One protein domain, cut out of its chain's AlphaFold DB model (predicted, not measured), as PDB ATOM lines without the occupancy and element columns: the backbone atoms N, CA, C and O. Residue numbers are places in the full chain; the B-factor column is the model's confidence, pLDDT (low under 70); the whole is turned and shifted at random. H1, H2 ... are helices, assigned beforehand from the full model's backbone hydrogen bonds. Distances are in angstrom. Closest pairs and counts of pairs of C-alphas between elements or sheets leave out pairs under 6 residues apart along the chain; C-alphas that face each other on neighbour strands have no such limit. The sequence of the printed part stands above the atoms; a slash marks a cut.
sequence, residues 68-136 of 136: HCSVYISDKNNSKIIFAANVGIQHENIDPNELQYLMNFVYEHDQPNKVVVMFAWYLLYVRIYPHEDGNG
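What this domain is: This is residues 68 to 136 of the 136 residues of an uncharacterized protein of Streblomastix strix (UniProt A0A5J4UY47). A loose helical hairpin, H2 with H1 beside it, makes one end of a long, thin shape; at the other end the unnamed stretch of residues 68 to 95 runs out to Ser 79 and back, a long loop tied by a short antiparallel pairing of residues 72 to 73 with 85 to 86. The 69 printed residues hold two named helices, H1 then H2, and no named strand; the class is all helix, with 28 residues in named elements, under half. The whole is loose, with a radius of gyration of the C-alphas of 15.2 A and spans of 49 by 24 by 15 A.

How they stand to each other: Start at H2, residues 114 to 128. H1, residues 96 to 108, touches it with residue 106 alone; the closest C-alphas, Val 106 and Met 118, are 6.2 A apart. They form a hairpin, at a shallow tilt of 15 degrees, opposite ways. In both, every O i to N i+4 pair is within hydrogen-bond range.

Where its parts are: Find C-alpha 114 at (196.578, 204.742, 136.497); H2 runs 20.7 A to C-alpha 128. H1 starts at C-alpha 96, (185.205, 206.685, 156.222), and spans 18.4 A.

The domain as a whole: The farthest C-alphas, Ser 79 and Gln 111, are 49.5 A apart. The printed part has no cut; the H1 to H2 link is tight. Residues 73 to 86 have pLDDT under 70.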
ATOM      1  N   HIS A  68     174.215 203.572 157.838       91.00
ATOM      2  CA  HIS A  68     174.198 203.040 159.201       91.00
ATOM      3  C   HIS A  68     173.367 201.757 159.311       91.00
ATOM      4  O   HIS A  68     172.938 201.365 160.394       91.00
ATOM      5  N   CYS A  69     173.099 201.108 158.177       86.19
ATOM      6  CA  CYS A  69     172.328 199.877 158.117       86.19
ATOM      7  C   CYS A  69     172.745 198.994 156.931       86.19
ATOM      8  O   CYS A  69     173.544 199.377 156.071       86.19
ATOM      9  N   SER A  70     172.217 197.771 156.888       83.62
ATOM     10  CA  SER A  70     172.334 196.907 155.705       83.62
ATOM     11  C   SER A  70     171.375 197.376 154.612       83.62
ATOM     12  O   SER A  70     170.205 197.626 154.901       83.62
ATOM     13  N   VAL A  71     171.850 197.441 153.368       79.00
ATOM     14  CA  VAL A  71     171.031 197.821 152.207       79.00
ATOM     15  C   VAL A  71     170.676 196.574 151.412       79.00
ATOM     16  O   VAL A  71     171.507 195.692 151.209       79.00
ATOM     17  N   TYR A  72     169.432 196.507 150.948       73.00
ATOM     18  CA  TYR A  72     168.911 195.388 150.177       73.00
ATOM     19  C   TYR A  72     168.361 195.891 148.847       73.00
ATOM     20  O   TYR A  72     167.611 196.864 148.817       73.00
ATOM     21  N   ILE A  73     168.677 195.198 147.754       65.00
ATOM     22  CA  ILE A  73     168.030 195.446 146.463       65.00
ATOM     23  C   ILE A  73     166.807 194.539 146.367       65.00
ATOM     24  O   ILE A  73     166.924 193.316 146.454       65.00
ATOM     25  N   SER A  74     165.631 195.135 146.181       60.03
ATOM     26  CA  SER A  74     164.438 194.405 145.770       60.03
ATOM     27  C   SER A  74     164.321 194.455 144.249       60.03
ATOM     28  O   SER A  74     164.342 195.520 143.632       60.03
ATOM     29  N   ASP A  75     164.217 193.284 143.628       55.91
ATOM     30  CA  ASP A  75     163.958 193.196 142.198       55.91
ATOM     31  C   ASP A  75     162.522 193.686 141.930       55.91
ATOM     32  O   ASP A  75     161.552 193.083 142.397       55.91
ATOM     33  N   LYS A  76     162.371 194.814 141.221       55.41
ATOM     34  CA  LYS A  76     161.069 195.468 140.970       55.41
ATOM     35  C   LYS A  76     160.118 194.616 140.108       55.41
ATOM     36  O   LYS A  76     158.950 194.971 139.973       55.41
ATOM     37  N   ASN A  77     160.587 193.503 139.533       49.34
ATOM     38  CA  ASN A  77     159.871 192.758 138.493       49.34
ATOM     39  C   ASN A  77     159.015 191.568 138.943       49.34
ATOM     40  O   ASN A  77     158.392 190.947 138.089       49.34
ATOM     41  N   ASN A  78     158.897 191.248 140.232       42.81
ATOM     42  CA  ASN A  78     157.916 190.256 140.678       42.81
ATOM     43  C   ASN A  78     157.276 190.691 141.995       42.81
ATOM     44  O   ASN A  78     157.956 191.088 142.932       42.81
ATOM     45  N   SER A  79     155.956 190.538 142.103       47.84
ATOM     46  CA  SER A  79     155.121 190.765 143.299       47.84
ATOM     47  C   SER A  79     155.452 189.854 144.499       47.84
ATOM     48  O   SER A  79     154.646 189.674 145.412       47.84
ATOM     49  N   LYS A  80     156.649 189.268 144.513       46.97
ATOM     50  CA  LYS A  80     157.248 188.518 145.604       46.97
ATOM     51  C   LYS A  80     158.667 189.052 145.774       46.97
ATOM     52  O   LYS A  80     159.459 189.022 144.838       46.97
ATOM     53  N   ILE A  81     158.988 189.517 146.977       50.88
ATOM     54  CA  ILE A  81     160.361 189.793 147.407       50.88
ATOM     55  C   ILE A  81     161.066 188.431 147.444       50.88
ATOM     56  O   ILE A  81     160.926 187.704 148.421       50.88
ATOM     57  N   ILE A  82     161.704 188.012 146.345       46.19
ATOM     58  CA  ILE A  82     162.267 186.653 146.264       46.19
ATOM     59  C   ILE A  82     163.709 186.613 146.799       46.19
ATOM     60  O   ILE A  82     164.091 185.590 147.350       46.19
ATOM     61  N   PHE A  83     164.475 187.713 146.778       47.97
ATOM     62  CA  PHE A  83     165.797 187.766 147.421       47.97
ATOM     63  C   PHE A  83     166.149 189.183 147.885       47.97
ATOM     64  O   PHE A  83     166.512 190.029 147.080       47.97
ATOM     65  N   ALA A  84     166.081 189.430 149.193       53.09
ATOM     66  CA  ALA A  84     166.776 190.553 149.809       53.09
ATOM     67  C   ALA A  84     168.219 190.097 150.080       53.09
ATOM     68  O   ALA A  84     168.501 189.487 151.110       53.09
ATOM     69  N   ALA A  85     169.129 190.322 149.131       63.94
ATOM     70  CA  ALA A  85     170.557 190.146 149.382       63.94
ATOM     71  C   ALA A  85     171.110 191.448 149.968       63.94
ATOM     72  O   ALA A  85     170.858 192.517 149.411       63.94
ATOM     73  N   ASN A  86     171.839 191.361 151.086       62.94
ATOM     74  CA  ASN A  86     172.615 192.497 151.576       62.94
ATOM     75  C   ASN A  86     173.646 192.863 150.502       62.94
ATOM     76  O   ASN A  86     174.362 191.982 150.010       62.94
ATOM     77  N   VAL A  87     173.684 194.132 150.114       77.56
ATOM     78  CA  VAL A  87     174.625 194.625 149.116       77.56
ATOM     79  C   VAL A  87     175.827 195.236 149.813       77.56
ATOM     80  O   VAL A  87     175.717 196.099 150.679       77.56
ATOM     81  N   GLY A  88     176.993 194.761 149.394       85.50
ATOM     82  CA  GLY A  88     178.276 195.198 149.907       85.50
ATOM     83  C   GLY A  88     178.647 194.606 151.258       85.50
ATOM     84  O   GLY A  88     178.214 193.510 151.618       85.50
ATOM     85  N   ILE A  89     179.556 195.280 151.959       90.12
ATOM     86  CA  ILE A  89     180.098 194.789 153.233       90.12
ATOM     87  C   ILE A  89     179.132 195.070 154.397       90.12
ATOM     88  O   ILE A  89     178.100 195.712 154.231       90.12
ATOM     89  N   GLN A  90     179.424 194.591 155.600       89.31
ATOM     90  CA  GLN A  90     178.681 195.037 156.786       89.31
ATOM     91  C   GLN A  90     178.949 196.524 157.041       89.31
ATOM     92  O   GLN A  90     180.084 196.969 156.884       89.31
ATOM     93  N   HIS A  91     177.915 197.291 157.397       89.00
ATOM     94  CA  HIS A  91     178.050 198.742 157.561       89.00
ATOM     95  C   HIS A  91     179.016 199.118 158.688       89.00
ATOM     96  O   HIS A  91     179.724 200.110 158.595       89.00
ATOM     97  N   GLU A  92     179.105 198.272 159.707       92.06
ATOM     98  CA  GLU A  92     180.026 198.388 160.832       92.06
ATOM     99  C   GLU A  92     181.501 198.293 160.411       92.06
ATOM    100  O   GLU A  92     182.375 198.741 161.144       92.06
ATOM    101  N   ASN A  93     181.774 197.728 159.230       93.75
ATOM    102  CA  ASN A  93     183.118 197.614 158.662       93.75
ATOM    103  C   ASN A  93     183.436 198.744 157.668       93.75
ATOM    104  O   ASN A  93     184.491 198.715 157.040       93.75
ATOM    105  N   ILE A  94     182.525 199.700 157.463       94.25
ATOM    106  CA  ILE A  94     182.799 200.884 156.647       94.25
ATOM    107  C   ILE A  94     183.520 201.900 157.533       94.25
ATOM    108  O   ILE A  94     182.894 202.536 158.379       94.25
ATOM    109  N   ASP A  95     184.821 202.087 157.308       95.56
ATOM    110  CA  ASP A  95     185.572 203.205 157.881       95.56
ATOM    111  C   ASP A  95     185.701 204.339 156.841       95.56
ATOM    112  O   ASP A  95     186.385 204.175 155.820       95.56
ATOM    113  N   PRO A  96     185.070 205.508 157.078       95.31
ATOM    114  CA  PRO A  96     185.205 206.685 156.222       95.31
ATOM    115  C   PRO A  96     186.656 207.092 155.943       95.31
ATOM    116  O   PRO A  96     186.978 207.515 154.830       95.31
ATOM    117  N   ASN A  97     187.544 206.950 156.930       96.50
ATOM    118  CA  ASN A  97     188.943 207.345 156.806       96.50
ATOM    119  C   ASN A  97     189.717 206.382 155.907       96.50
ATOM    120  O   ASN A  97     190.535 206.832 155.107       96.50
ATOM    121  N   GLU A  98     189.453 205.076 155.994       95.25
ATOM    122  CA  GLU A  98     190.082 204.088 155.109       95.25
ATOM    123  C   GLU A  98     189.626 204.272 153.657       95.25
ATOM    124  O   GLU A  98     190.445 204.237 152.734       95.25
ATOM    125  N   LEU A  99     188.336 204.551 153.445       95.12
ATOM    126  CA  LEU A  99     187.809 204.869 152.116       95.12
ATOM    127  C   LEU A  99     188.436 206.142 151.544       95.12
ATOM    128  O   LEU A  99     188.834 206.167 150.374       95.12
ATOM    129  N   GLN A 100     188.579 207.184 152.365       96.44
ATOM    130  CA  GLN A 100     189.229 208.418 151.941       96.44
ATOM    131  C   GLN A 100     190.730 208.217 151.686       96.44
ATOM    132  O   GLN A 100     191.261 208.759 150.718       96.44
ATOM    133  N   TYR A 101     191.418 207.411 152.500       95.38
ATOM    134  CA  TYR A 101     192.818 207.049 152.271       95.38
ATOM    135  C   TYR A 101     192.994 206.359 150.916       95.38
ATOM    136  O   TYR A 101     193.900 206.704 150.155       95.38
ATOM    137  N   LEU A 102     192.089 205.442 150.572       92.31
ATOM    138  CA  LEU A 102     192.102 204.766 149.284       92.31
ATOM    139  C   LEU A 102     191.851 205.739 148.114       92.31
ATOM    140  O   LEU A 102     192.533 205.645 147.095       92.31
ATOM    141  N   MET A 103     190.933 206.703 148.259       92.62
ATOM    142  CA  MET A 103     190.737 207.780 147.274       92.62
ATOM    143  C   MET A 103     192.019 208.602 147.079       92.62
ATOM    144  O   MET A 103     192.442 208.836 145.946       92.62
ATOM    145  N   ASN A 104     192.669 208.999 148.178       94.38
ATOM    146  CA  ASN A 104     193.921 209.756 148.136       94.38
ATOM    147  C   ASN A 104     195.020 208.957 147.416       94.38
ATOM    148  O   ASN A 104     195.675 209.488 146.520       94.38
ATOM    149  N   PHE A 105     195.154 207.664 147.729       92.62
ATOM    150  CA  PHE A 105     196.095 206.761 147.063       92.62
ATOM    151  C   PHE A 105     195.867 206.703 145.544       92.62
ATOM    152  O   PHE A 105     196.805 206.865 144.768       92.62
ATOM    153  N   VAL A 106     194.621 206.512 145.101       91.75
ATOM    154  CA  VAL A 106     194.281 206.429 143.668       91.75
ATOM    155  C   VAL A 106     194.531 207.752 142.952       91.75
ATOM    156  O   VAL A 106     194.992 207.764 141.807       91.75
ATOM    157  N   TYR A 107     194.251 208.873 143.615       90.56
ATOM    158  CA  TYR A 107     194.511 210.196 143.069       90.56
ATOM    159  C   TYR A 107     196.011 210.436 142.834       90.56
ATOM    160  O   TYR A 107     196.413 210.847 141.735       90.56
ATOM    161  N   GLU A 108     196.827 210.150 143.852       92.94
ATOM    162  CA  GLU A 108     198.284 210.332 143.856       92.94
ATOM    163  C   GLU A 108     199.022 209.313 142.978       92.94
ATOM    164  O   GLU A 108     200.179 209.526 142.614       92.94
ATOM    165  N   HIS A 109     198.357 208.224 142.589       92.25
ATOM    166  CA  HIS A 109     198.927 207.204 141.723       92.25
ATOM    167  C   HIS A 109     199.249 207.765 140.327       92.25
ATOM    168  O   HIS A 109     198.356 208.063 139.525       92.25
ATOM    169  N   ASP A 110     200.543 207.893 140.030       93.06
ATOM    170  CA  ASP A 110     201.082 208.486 138.794       93.06
ATOM    171  C   ASP A 110     201.920 207.486 137.974       93.06
ATOM    172  O   ASP A 110     202.979 207.792 137.432       93.06
ATOM    173  N   GLN A 111     201.468 206.231 137.922       94.75
ATOM    174  CA  GLN A 111     202.098 205.182 137.114       94.75
ATOM    175  C   GLN A 111     201.333 204.961 135.796       94.75
ATOM    176  O   GLN A 111     200.140 205.271 135.715       94.75
ATOM    177  N   PRO A 112     201.950 204.340 134.768       95.69
ATOM    178  CA  PRO A 112     201.301 204.100 133.472       95.69
ATOM    179  C   PRO A 112     199.976 203.321 133.540       95.69
ATOM    180  O   PRO A 112     199.151 203.414 132.635       95.69
ATOM    181  N   ASN A 113     199.748 202.559 134.613       94.06
ATOM    182  CA  ASN A 113     198.524 201.794 134.853       94.06
ATOM    183  C   ASN A 113     197.435 202.576 135.620       94.06
ATOM    184  O   ASN A 113     196.485 201.955 136.095       94.06
ATOM    185  N   LYS A 114     197.532 203.908 135.742       92.56
ATOM    186  CA  LYS A 114     196.578 204.742 136.497       92.56
ATOM    187  C   LYS A 114     195.115 204.470 136.167       92.56
ATOM    188  O   LYS A 114     194.315 204.289 137.075       92.56
ATOM    189  N   VAL A 115     194.776 204.361 134.886       92.56
ATOM    190  CA  VAL A 115     193.396 204.077 134.451       92.56
ATOM    191  C   VAL A 115     192.902 202.728 134.981       92.56
ATOM    192  O   VAL A 115     191.764 202.622 135.427       92.56
ATOM    193  N   VAL A 116     193.760 201.704 134.985       94.62
ATOM    194  CA  VAL A 116     193.418 200.374 135.511       94.62
ATOM    195  C   VAL A 116     193.225 200.425 137.026       94.62
ATOM    196  O   VAL A 116     192.285 199.825 137.535       94.62
ATOM    197  N   VAL A 117     194.069 201.176 137.740       93.19
ATOM    198  CA  VAL A 117     193.942 201.377 139.192       93.19
ATOM    199  C   VAL A 117     192.652 202.124 139.538       93.19
ATOM    200  O   VAL A 117     191.922 201.680 140.419       93.19
ATOM    201  N   MET A 118     192.316 203.190 138.806       93.06
ATOM    202  CA  MET A 118     191.052 203.917 138.975       93.06
ATOM    203  C   MET A 118     189.835 203.026 138.701       93.06
ATOM    204  O   MET A 118     188.854 203.075 139.438       93.06
ATOM    205  N   PHE A 119     189.897 202.176 137.672       92.94
ATOM    206  CA  PHE A 119     188.816 201.243 137.363       92.94
ATOM    207  C   PHE A 119     188.656 200.163 138.442       92.94
ATOM    208  O   PHE A 119     187.541 199.888 138.876       92.94
ATOM    209  N   ALA A 120     189.760 199.584 138.924       94.00
ATOM    210  CA  ALA A 120     189.728 198.633 140.034       94.00
ATOM    211  C   ALA A 120     189.170 199.276 141.312       94.00
ATOM    212  O   ALA A 120     188.368 198.656 142.007       94.00
ATOM    213  N   TRP A 121     189.541 200.530 141.588       93.62
ATOM    214  CA  TRP A 121     188.985 201.303 142.692       93.62
ATOM    215  C   TRP A 121     187.476 201.499 142.564       93.62
ATOM    216  O   TRP A 121     186.761 201.213 143.517       93.62
ATOM    217  N   TYR A 122     186.982 201.899 141.388       92.31
ATOM    218  CA  TYR A 122     185.543 202.027 141.133       92.31
ATOM    219  C   TYR A 122     184.803 200.711 141.414       92.31
ATOM    220  O   TYR A 122     183.819 200.698 142.149       92.31
ATOM    221  N   LEU A 123     185.315 199.582 140.909       93.06
ATOM    222  CA  LEU A 123     184.711 198.270 141.158       93.06
ATOM    223  C   LEU A 123     184.692 197.903 142.648       93.06
ATOM    224  O   LEU A 123     183.704 197.349 143.129       93.06
ATOM    225  N   LEU A 124     185.767 198.204 143.384       92.88
ATOM    226  CA  LEU A 124     185.830 197.985 144.829       92.88
ATOM    227  C   LEU A 124     184.858 198.897 145.579       92.88
ATOM    228  O   LEU A 124     184.169 198.423 146.476       92.88
ATOM    229  N   TYR A 125     184.756 200.165 145.189       93.06
ATOM    230  CA  TYR A 125     183.857 201.138 145.803       93.06
ATOM    231  C   TYR A 125     182.393 200.706 145.677       93.06
ATOM    232  O   TYR A 125     181.696 200.558 146.681       93.06
ATOM    233  N   VAL A 126     181.963 200.370 144.456       90.31
ATOM    234  CA  VAL A 126     180.617 199.843 144.182       90.31
ATOM    235  C   VAL A 126     180.385 198.519 144.920       90.31
ATOM    236  O   VAL A 126     179.279 198.246 145.384       90.31
ATOM    237  N   ARG A 127     181.426 197.688 145.083       89.88
ATOM    238  CA  ARG A 127     181.340 196.433 145.842       89.88
ATOM    239  C   ARG A 127     181.244 196.645 147.352       89.88
ATOM    240  O   ARG A 127     180.635 195.807 148.004       89.88
ATOM    241  N   ILE A 128     181.841 197.694 147.914       92.50
ATOM    242  CA  ILE A 128     181.713 198.056 149.337       92.50
ATOM    243  C   ILE A 128     180.307 198.592 149.615       92.50
ATOM    244  O   ILE A 128     179.737 198.280 150.665       92.50
ATOM    245  N   TYR A 129     179.748 199.316 148.640       92.31
ATOM    246  CA  TYR A 129     178.422 199.924 148.696       92.31
ATOM    247  C   TYR A 129     178.273 200.797 149.957       92.31
ATOM    248  O   TYR A 129     177.511 200.446 150.863       92.31
ATOM    249  N   PRO A 130     179.090 201.858 150.112       94.19
ATOM    250  CA  PRO A 130     179.172 202.601 151.366       94.19
ATOM    251  C   PRO A 130     177.952 203.477 151.677       94.19
ATOM    252  O   PRO A 130     177.784 203.880 152.827       94.19
ATOM    253  N   HIS A 131     177.113 203.771 150.688       91.75
ATOM    254  CA  HIS A 131     175.977 204.680 150.814       91.75
ATOM    255  C   HIS A 131     174.646 203.926 150.847       91.75
ATOM    256  O   HIS A 131     174.554 202.790 150.377       91.75
ATOM    257  N   GLU A 132     173.597 204.554 151.377       87.38
ATOM    258  CA  GLU A 132     172.242 203.982 151.338       87.38
ATOM    259  C   GLU A 132     171.694 203.905 149.904       87.38
ATOM    260  O   GLU A 132     171.081 202.908 149.525       87.38
ATOM    261  N   ASP A 133     171.985 204.922 149.094       83.44
ATOM    262  CA  ASP A 133     171.667 205.025 147.667       83.44
ATOM    263  C   ASP A 133     172.736 205.914 146.992       83.44
ATOM    264  O   ASP A 133     173.526 206.543 147.699       83.44
ATOM    265  N   GLY A 134     172.828 205.964 145.663       84.25
ATOM    266  CA  GLY A 134     173.848 206.783 144.989       84.25
ATOM    267  C   GLY A 134     175.255 206.185 144.988       84.25
ATOM    268  O   GLY A 134     176.239 206.918 145.089       84.25
ATOM    269  N   ASN A 135     175.370 204.853 144.930       87.56
ATOM    270  CA  ASN A 135     176.666 204.156 144.881       87.56
ATOM    271  C   ASN A 135     177.184 203.927 143.448       87.56
ATOM    272  O   ASN A 135     178.337 203.515 143.297       87.56
ATOM    273  N   GLY A 136     176.320 204.098 142.435       77.50
ATOM    274  CA  GLY A 136     176.555 203.739 141.028       77.50
ATOM    275  C   GLY A 136     177.383 204.726 140.217       77.50
ATOM    276  O   GLY A 136     177.322 205.943 140.495       77.50
TER     277      GLY A 136